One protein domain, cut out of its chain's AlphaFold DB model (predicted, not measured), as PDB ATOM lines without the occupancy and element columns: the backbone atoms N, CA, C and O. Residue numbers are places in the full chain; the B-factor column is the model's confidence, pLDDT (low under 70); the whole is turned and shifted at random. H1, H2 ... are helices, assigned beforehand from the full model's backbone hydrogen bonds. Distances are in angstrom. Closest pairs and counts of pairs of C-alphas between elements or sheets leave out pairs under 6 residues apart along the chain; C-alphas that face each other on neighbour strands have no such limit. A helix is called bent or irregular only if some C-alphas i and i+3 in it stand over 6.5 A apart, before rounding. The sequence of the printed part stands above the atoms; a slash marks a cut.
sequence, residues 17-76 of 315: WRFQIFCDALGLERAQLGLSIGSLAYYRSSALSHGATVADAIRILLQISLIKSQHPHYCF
ATOM      1  N   TRP A  17     105.099 -15.598 240.060       73.31
ATOM      2  CA  TRP A  17     106.382 -15.985 239.472       73.31
ATOM      3  C   TRP A  17     106.926 -17.273 240.082       73.31
ATOM      4  O   TRP A  17     107.401 -18.147 239.362       73.31
ATOM      5  N   ARG A  18     106.775 -17.448 241.399       74.75
ATOM      6  CA  ARG A  18     107.171 -18.690 242.080       74.75
ATOM      7  C   ARG A  18     106.326 -19.880 241.641       74.75
ATOM      8  O   ARG A  18     106.842 -20.989 241.552       74.75
ATOM      9  N   PHE A  19     105.049 -19.654 241.333       72.56
ATOM     10  CA  PHE A  19     104.185 -20.698 240.789       72.56
ATOM     11  C   PHE A  19     104.571 -21.092 239.357       72.56
ATOM     12  O   PHE A  19     104.552 -22.276 239.034       72.56
ATOM     13  N   GLN A  20     104.967 -20.128 238.517       72.75
ATOM     14  CA  GLN A  20     105.454 -20.421 237.167       72.75
ATOM     15  C   GLN A  20     106.750 -21.244 237.212       72.75
ATOM     16  O   GLN A  20     106.805 -22.295 236.587       72.75
ATOM     17  N   ILE A  21     107.720 -20.843 238.042       75.56
ATOM     18  CA  ILE A  21     108.975 -21.590 238.242       75.56
ATOM     19  C   ILE A  21     108.697 -23.012 238.752       75.56
ATOM     20  O   ILE A  21     109.336 -23.961 238.313       75.56
ATOM     21  N   PHE A  22     107.721 -23.182 239.650       75.44
ATOM     22  CA  PHE A  22     107.309 -24.503 240.130       75.44
ATOM     23  C   PHE A  22     106.695 -25.371 239.020       75.44
ATOM     24  O   PHE A  22     106.982 -26.561 238.953       75.44
ATOM     25  N   CYS A  23     105.879 -24.796 238.129       73.75
ATOM     26  CA  CYS A  23     105.326 -25.526 236.982       73.75
ATOM     27  C   CYS A  23     106.417 -25.921 235.977       73.75
ATOM     28  O   CYS A  23     106.417 -27.055 235.498       73.75
ATOM     29  N   ASP A  24     107.360 -25.014 235.711       73.06
ATOM     30  CA  ASP A  24     108.481 -25.254 234.800       73.06
ATOM     31  C   ASP A  24     109.421 -26.339 235.365       73.06
ATOM     32  O   ASP A  24     109.833 -27.243 234.641       73.06
ATOM     33  N   ALA A  25     109.676 -26.331 236.680       68.06
ATOM     34  CA  ALA A  25     110.481 -27.349 237.363       68.06
ATOM     35  C   ALA A  25     109.843 -28.751 237.351       68.06
ATOM     36  O   ALA A  25     110.557 -29.749 237.418       68.06
ATOM     37  N   LEU A  26     108.514 -28.840 237.258       72.31
ATOM     38  CA  LEU A  26     107.795 -30.113 237.143       72.31
ATOM     39  C   LEU A  26     107.693 -30.625 235.699       72.31
ATOM     40  O   LEU A  26     107.050 -31.650 235.472       72.31
ATOM     41  N   GLY A  27     108.280 -29.926 234.719       68.06
ATOM     42  CA  GLY A  27     108.171 -30.295 233.305       68.06
ATOM     43  C   GLY A  27     106.731 -30.251 232.782       68.06
ATOM     44  O   GLY A  27     106.414 -30.875 231.770       68.06
ATOM     45  N   LEU A  28     105.836 -29.532 233.474       65.75
ATOM     46  CA  LEU A  28     104.447 -29.357 233.063       65.75
ATOM     47  C   LEU A  28     104.402 -28.309 231.954       65.75
ATOM     48  O   LEU A  28     104.081 -27.140 232.186       65.75
ATOM     49  N   GLU A  29     104.726 -28.720 230.729       64.06
ATOM     50  CA  GLU A  29     104.559 -27.845 229.577       64.06
ATOM     51  C   GLU A  29     103.095 -27.397 229.479       64.06
ATOM     52  O   GLU A  29     102.166 -28.213 229.463       64.06
ATOM     53  N   ARG A  30     102.880 -26.077 229.372       56.16
ATOM     54  CA  ARG A  30     101.549 -25.445 229.252       56.16
ATOM     55  C   ARG A  30     100.658 -26.102 228.186       56.16
ATOM     56  O   ARG A  30      99.435 -26.031 228.290       56.16
ATOM     57  N   ALA A  31     101.260 -26.744 227.186       54.34
ATOM     58  CA  ALA A  31     100.572 -27.440 226.110       54.34
ATOM     59  C   ALA A  31      99.852 -28.732 226.550       54.34
ATOM     60  O   ALA A  31      98.800 -29.038 225.993       54.34
ATOM     61  N   GLN A  32     100.345 -29.468 227.555       55.34
ATOM     62  CA  GLN A  32      99.764 -30.771 227.924       55.34
ATOM     63  C   GLN A  32      98.503 -30.661 228.788       55.34
ATOM     64  O   GLN A  32      97.615 -31.508 228.711       55.34
ATOM     65  N   LEU A  33      98.377 -29.604 229.595       57.69
ATOM     66  CA  LEU A  33      97.212 -29.439 230.468       57.69
ATOM     67  C   LEU A  33      96.002 -28.822 229.751       57.69
ATOM     68  O   LEU A  33      94.891 -28.889 230.280       57.69
ATOM     69  N   GLY A  34      96.185 -28.209 228.573       56.38
ATOM     70  CA  GLY A  34      95.112 -27.520 227.839       56.38
ATOM     71  C   GLY A  34      94.433 -26.398 228.640       56.38
ATOM     72  O   GLY A  34      93.365 -25.914 228.267       56.38
ATOM     73  N   LEU A  35      95.023 -25.990 229.767       61.22
ATOM     74  CA  LEU A  35      94.479 -24.963 230.638       61.22
ATOM     75  C   LEU A  35      94.847 -23.607 230.047       61.22
ATOM     76  O   LEU A  35      95.970 -23.125 230.187       61.22
ATOM     77  N   SER A  36      93.883 -22.981 229.375       66.00
ATOM     78  CA  SER A  36      94.021 -21.585 228.973       66.00
ATOM     79  C   SER A  36      94.285 -20.717 230.210       66.00
ATOM     80  O   SER A  36      93.768 -20.991 231.297       66.00
ATOM     81  N   ILE A  37      95.048 -19.633 230.045       61.88
ATOM     82  CA  ILE A  37      95.325 -18.651 231.114       61.88
ATOM     83  C   ILE A  37      94.016 -18.195 231.795       61.88
ATOM     84  O   ILE A  37      93.974 -18.005 233.011       61.88
ATOM     85  N   GLY A  38      92.916 -18.119 231.033       67.25
ATOM     86  CA  GLY A  38      91.582 -17.803 231.549       67.25
ATOM     87  C   GLY A  38      91.001 -18.857 232.501       67.25
ATOM     88  O   GLY A  38      90.343 -18.497 233.474       67.25
ATOM     89  N   SER A  39      91.282 -20.144 232.287       68.50
ATOM     90  CA  SER A  39      90.823 -21.225 233.172       68.50
ATOM     91  C   SER A  39      91.532 -21.174 234.527       68.50
ATOM     92  O   SER A  39      90.895 -21.322 235.568       68.50
ATOM     93  N   LEU A  40      92.837 -20.877 234.529       65.50
ATOM     94  CA  LEU A  40      93.611 -20.710 235.762       65.50
ATOM     95  C   LEU A  40      93.169 -19.461 236.545       65.50
ATOM     96  O   LEU A  40      93.034 -19.506 237.768       65.50
ATOM     97  N   ALA A  41      92.874 -18.362 235.841       66.31
ATOM     98  CA  ALA A  41      92.332 -17.148 236.450       66.31
ATOM     99  C   ALA A  41      90.937 -17.375 237.065       66.31
ATOM    100  O   ALA A  41      90.668 -16.892 238.167       66.31
ATOM    101  N   TYR A  42      90.075 -18.158 236.407       70.00
ATOM    102  CA  TYR A  42      88.758 -18.523 236.937       70.00
ATOM    103  C   TYR A  42      88.866 -19.356 238.222       70.00
ATOM    104  O   TYR A  42      88.234 -19.025 239.226       70.00
ATOM    105  N   TYR A  43      89.728 -20.380 238.235       66.62
ATOM    106  CA  TYR A  43      89.968 -21.182 239.439       66.62
ATOM    107  C   TYR A  43      90.549 -20.351 240.586       66.62
ATOM    108  O   TYR A  43      90.151 -20.551 241.731       66.62
ATOM    109  N   ARG A  44      91.417 -19.374 240.296       65.19
ATOM    110  CA  ARG A  44      91.925 -18.426 241.299       65.19
ATOM    111  C   ARG A  44      90.796 -17.599 241.922       65.19
ATOM    112  O   ARG A  44      90.738 -17.495 243.145       65.19
ATOM    113  N   SER A  45      89.893 -17.047 241.109       65.94
ATOM    114  CA  SER A  45      88.763 -16.249 241.609       65.94
ATOM    115  C   SER A  45      87.756 -17.092 242.401       65.94
ATOM    116  O   SER A  45      87.285 -16.654 243.451       65.94
ATOM    117  N   SER A  46      87.464 -18.322 241.965       66.75
ATOM    118  CA  SER A  46      86.571 -19.223 242.706       66.75
ATOM    119  C   SER A  46      87.200 -19.754 243.997       66.75
ATOM    120  O   SER A  46      86.536 -19.730 245.031       66.75
ATOM    121  N   ALA A  47      88.473 -20.164 243.989       63.62
ATOM    122  CA  ALA A  47      89.141 -20.718 245.171       63.62
ATOM    123  C   ALA A  47      89.285 -19.686 246.302       63.62
ATOM    124  O   ALA A  47      89.006 -19.999 247.461       63.62
ATOM    125  N   LEU A  48      89.621 -18.433 245.964       60.31
ATOM    126  CA  LEU A  48      89.727 -17.345 246.943       60.31
ATOM    127  C   LEU A  48      88.381 -17.015 247.604       60.31
ATOM    128  O   LEU A  48      88.351 -16.664 248.779       60.31
ATOM    129  N   SER A  49      87.265 -17.169 246.883       67.88
ATOM    130  CA  SER A  49      85.927 -16.896 247.432       67.88
ATOM    131  C   SER A  49      85.430 -17.949 248.432       67.88
ATOM    132  O   SER A  49      84.536 -17.656 249.219       67.88
ATOM    133  N   HIS A  50      86.008 -19.155 248.425       74.00
ATOM    134  CA  HIS A  50      85.575 -20.280 249.267       74.00
ATOM    135  C   HIS A  50      86.581 -20.635 250.373       74.00
ATOM    136  O   HIS A  50      86.421 -21.650 251.044       74.00
ATOM    137  N   GLY A  51      87.627 -19.822 250.568       85.38
ATOM    138  CA  GLY A  51      88.681 -20.114 251.545       85.38
ATOM    139  C   GLY A  51      89.481 -21.382 251.225       85.38
ATOM    140  O   GLY A  51      90.142 -21.922 252.110       85.38
ATOM    141  N   ALA A  52      89.424 -21.868 249.980       82.62
ATOM    142  CA  ALA A  52      90.174 -23.041 249.560       82.62
ATOM    143  C   ALA A  52      91.667 -22.705 249.543       82.62
ATOM    144  O   ALA A  52      92.091 -21.687 248.982       82.62
ATOM    145  N   THR A  53      92.474 -23.557 250.170       88.38
ATOM    146  CA  THR A  53      93.918 -23.342 250.214       88.38
ATOM    147  C   THR A  53      94.548 -23.687 248.864       88.38
ATOM    148  O   THR A  53      93.998 -24.458 248.075       88.38
ATOM    149  N   VAL A  54      95.745 -23.159 248.592       83.38
ATOM    150  CA  VAL A  54      96.524 -23.541 247.395       83.38
ATOM    151  C   VAL A  54      96.740 -25.062 247.346       83.38
ATOM    152  O   VAL A  54      96.705 -25.654 246.271       83.38
ATOM    153  N   ALA A  55      96.877 -25.709 248.507       85.81
ATOM    154  CA  ALA A  55      96.988 -27.161 248.609       85.81
ATOM    155  C   ALA A  55      95.729 -27.887 248.103       85.81
ATOM    156  O   ALA A  55      95.850 -28.916 247.441       85.81
ATOM    157  N   ASP A  56      94.534 -27.346 248.347       84.69
ATOM    158  CA  ASP A  56      93.284 -27.945 247.866       84.69
ATOM    159  C   ASP A  56      93.133 -27.794 246.352       84.69
ATOM    160  O   ASP A  56      92.731 -28.741 245.676       84.69
ATOM    161  N   ALA A  57      93.547 -26.653 245.793       82.69
ATOM    162  CA  ALA A  57      93.593 -26.468 244.343       82.69
ATOM    163  C   ALA A  57      94.551 -27.470 243.670       82.69
ATOM    164  O   ALA A  57      94.197 -28.075 242.658       82.69
ATOM    165  N   ILE A  58      95.730 -27.701 244.262       86.62
ATOM    166  CA  ILE A  58      96.696 -28.696 243.772       86.62
ATOM    167  C   ILE A  58      96.118 -30.114 243.870       86.62
ATOM    168  O   ILE A  58      96.203 -30.868 242.902       86.62
ATOM    169  N   ARG A  59      95.472 -30.477 244.988       89.44
ATOM    170  CA  ARG A  59      94.810 -31.786 245.139       89.44
ATOM    171  C   ARG A  59      93.730 -32.008 244.082       89.44
ATOM    172  O   ARG A  59      93.681 -33.085 243.495       89.44
ATOM    173  N   ILE A  60      92.898 -31.001 243.817       88.25
ATOM    174  CA  ILE A  60      91.842 -31.082 242.798       88.25
ATOM    175  C   ILE A  60      92.454 -31.286 241.410       88.25
ATOM    176  O   ILE A  60      92.006 -32.162 240.673       88.25
ATOM    177  N   LEU A  61      93.501 -30.532 241.058       87.94
ATOM    178  CA  LEU A  61      94.182 -30.693 239.770       87.94
ATOM    179  C   LEU A  61      94.810 -32.085 239.624       87.94
ATOM    180  O   LEU A  61      94.655 -32.707 238.574       87.94
ATOM    181  N   LEU A  62      95.447 -32.610 240.676       91.31
ATOM    182  CA  LEU A  62      96.005 -33.965 240.672       91.31
ATOM    183  C   LEU A  62      94.920 -35.036 240.515       91.31
ATOM    184  O   LEU A  62      95.111 -35.980 239.751       91.31
ATOM    185  N   GLN A  63      93.767 -34.881 241.172       91.88
ATOM    186  CA  GLN A  63      92.652 -35.814 240.998       91.88
ATOM    187  C   GLN A  63      92.058 -35.762 239.590       91.88
ATOM    188  O   GLN A  63      91.781 -36.810 239.016       91.88
ATOM    189  N   ILE A  64      91.912 -34.573 239.000       86.69
ATOM    190  CA  ILE A  64      91.444 -34.439 237.613       86.69
ATOM    191  C   ILE A  64      92.424 -35.125 236.651       86.69
ATOM    192  O   ILE A  64      91.989 -35.844 235.749       86.69
ATOM    193  N   SER A  65      93.731 -34.949 236.853       84.38
ATOM    194  CA  SER A  65      94.758 -35.620 236.048       84.38
ATOM    195  C   SER A  65      94.735 -37.141 236.219       84.38
ATOM    196  O   SER A  65      94.842 -37.858 235.227       84.38
ATOM    197  N   LEU A  66      94.528 -37.641 237.442       92.56
ATOM    198  CA  LEU A  66      94.408 -39.076 237.721       92.56
ATOM    199  C   LEU A  66      93.157 -39.691 237.072       92.56
ATOM    200  O   LEU A  66      93.218 -40.777 236.507       92.56
ATOM    201  N   ILE A  67      92.025 -38.987 237.101       88.19
ATOM    202  CA  ILE A  67      90.795 -39.444 236.437       88.19
ATOM    203  C   ILE A  67      90.996 -39.491 234.915       88.19
ATOM    204  O   ILE A  67      90.563 -40.441 234.264       88.19
ATOM    205  N   LYS A  68      91.692 -38.500 234.342       82.31
ATOM    206  CA  LYS A  68      92.028 -38.495 232.910       82.31
ATOM    207  C   LYS A  68      92.962 -39.640 232.519       82.31
ATOM    208  O   LYS A  68      92.773 -40.205 231.447       82.31
ATOM    209  N   SER A  69      93.937 -39.997 233.360       84.81
ATOM    210  CA  SER A  69      94.838 -41.117 233.056       84.81
ATOM    211  C   SER A  69      94.135 -42.473 233.128       84.81
ATOM    212  O   SER A  69      94.464 -43.367 232.356       84.81
ATOM    213  N   GLN A  70      93.129 -42.616 233.997       91.62
ATOM    214  CA  GLN A  70      92.319 -43.836 234.091       91.62
ATOM    215  C   GLN A  70      91.289 -43.970 232.958       91.62
ATOM    216  O   GLN A  70      90.891 -45.086 232.623       91.62
ATOM    217  N   HIS A  71      90.869 -42.861 232.340       86.25
ATOM    218  CA  HIS A  71      89.855 -42.858 231.283       86.25
ATOM    219  C   HIS A  71      90.276 -42.004 230.072       86.25
ATOM    220  O   HIS A  71      89.719 -40.922 229.859       86.25
ATOM    221  N   PRO A  72      91.203 -42.494 229.225       79.75
ATOM    222  CA  PRO A  72      91.734 -41.732 228.088       79.75
ATOM    223  C   PRO A  72      90.677 -41.369 227.029       79.75
ATOM    224  O   PRO A  72      90.870 -40.430 226.264       79.75
ATOM    225  N   HIS A  73      89.533 -42.063 227.010       82.06
ATOM    226  CA  HIS A  73      88.420 -41.791 226.091       82.06
ATOM    227  C   HIS A  73      87.363 -40.820 226.646       82.06
ATOM    228  O   HIS A  73      86.391 -40.515 225.958       82.06
ATOM    229  N   TYR A  74      87.514 -40.320 227.878       69.62
ATOM    230  CA  TYR A  74      86.535 -39.412 228.477       69.62
ATOM    231  C   TYR A  74      86.840 -37.955 228.099       69.62
ATOM    232  O   TYR A  74      87.488 -37.203 228.834       69.62
ATOM    233  N   CYS A  75      86.370 -37.534 226.925       61.28
ATOM    234  CA  CYS A  75      86.437 -36.139 226.499       61.28
ATOM    235  C   CYS A  75      85.490 -35.282 227.356       61.28
ATOM    236  O   CYS A  75      84.292 -35.190 227.108       61.28
ATOM    237  N   PHE A  76      86.035 -34.602 228.368       59.22
ATOM    238  CA  PHE A  76      85.284 -33.658 229.213       59.22
ATOM    239  C   PHE A  76      84.789 -32.407 228.444       59.22
ATOM    240  O   PHE A  76      84.075 -31.571 228.998       59.22
TER     241      PHE A  76
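AT A GLANCE: This is residues 17 to 76 of the 315 residues of the protein "Hypothetical protein" of Timema poppense (UniProt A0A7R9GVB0). What does the model look like? It is an open arrangement of helices in which H3 and the long H4 make a V, joined near the end of H3 and the start of H4, while H1 runs off to one side across a gap, in roughly the same direction as H4. The short H2 lies between H1 and H3 along the chain, and after H4 the tail, residues 71 to 76, folds back. What is it made of, and how large is it? The printed part has 60 residues with four named helices, H1, H2, H3 and H4 in that order, and no named strand, and its class is all helix. It is only just compact, close to loose, with a radius of gyration of the C-alphas of 12.5 A and spans of 32 by 26 by 20 A.

IN THESE COORDINATES: Where does the first helix lie? H1 is residues 17 to 25, 12.3 A from first to last C-alpha, and C-alpha 17 is at (106.382, -15.985, 239.472). What follows it? H2 is residues 30 to 33; it is neither bent nor irregular, but only just: C-alphas 30 and 33 are 6.0 A apart. H3 is residues 37 to 49, 18.9 A long, and begins with C-alpha 37 at (95.325, -18.651, 231.114). Which helix is the longest? H4, residues 54 to 70, measures 24.6 A and ends with C-alpha 70 at (92.319, -43.836, 234.091).

HOW THE PARTS SIT: Does H1 touch another helix? H1 touches no helix; it is apart from H2, H3 and H4. And H2? H2 touches no helix either; it is apart from H1, H3 and H4. How do H3 and H4 stand? They are close but not clearly touching, with 1 pair of C-alphas within 8 A, those of Ala 47 and Ala 57, 7.3 A apart. They run opposite ways at a steep tilt of 52 degrees. What do the backbones show? In H1, H3 and H4 every O i to N i+4 pair is within hydrogen-bond range; H2, with 4 residues, is too short for such a pair, and its 1 pair of O i to N i+3 is not within range.

THE WHOLE: How far does it reach, and is it cut? The two C-alphas farthest apart, those of Trp 17 and His 73, are 34.2 A apart, and the printed part has no cut. Which links are long, and what stands free? None is long: the links H1 to H2, H2 to H3 and H3 to H4 are tight. Residues 21 to 27, 34 to 42 and 69 to 75 stand free. Where is confidence low? The mean pLDDT of the printed part is 74.1, and it is under 70 at residue 25, residues 27 to 41, residues 43 to 49 and residues 74 to 76.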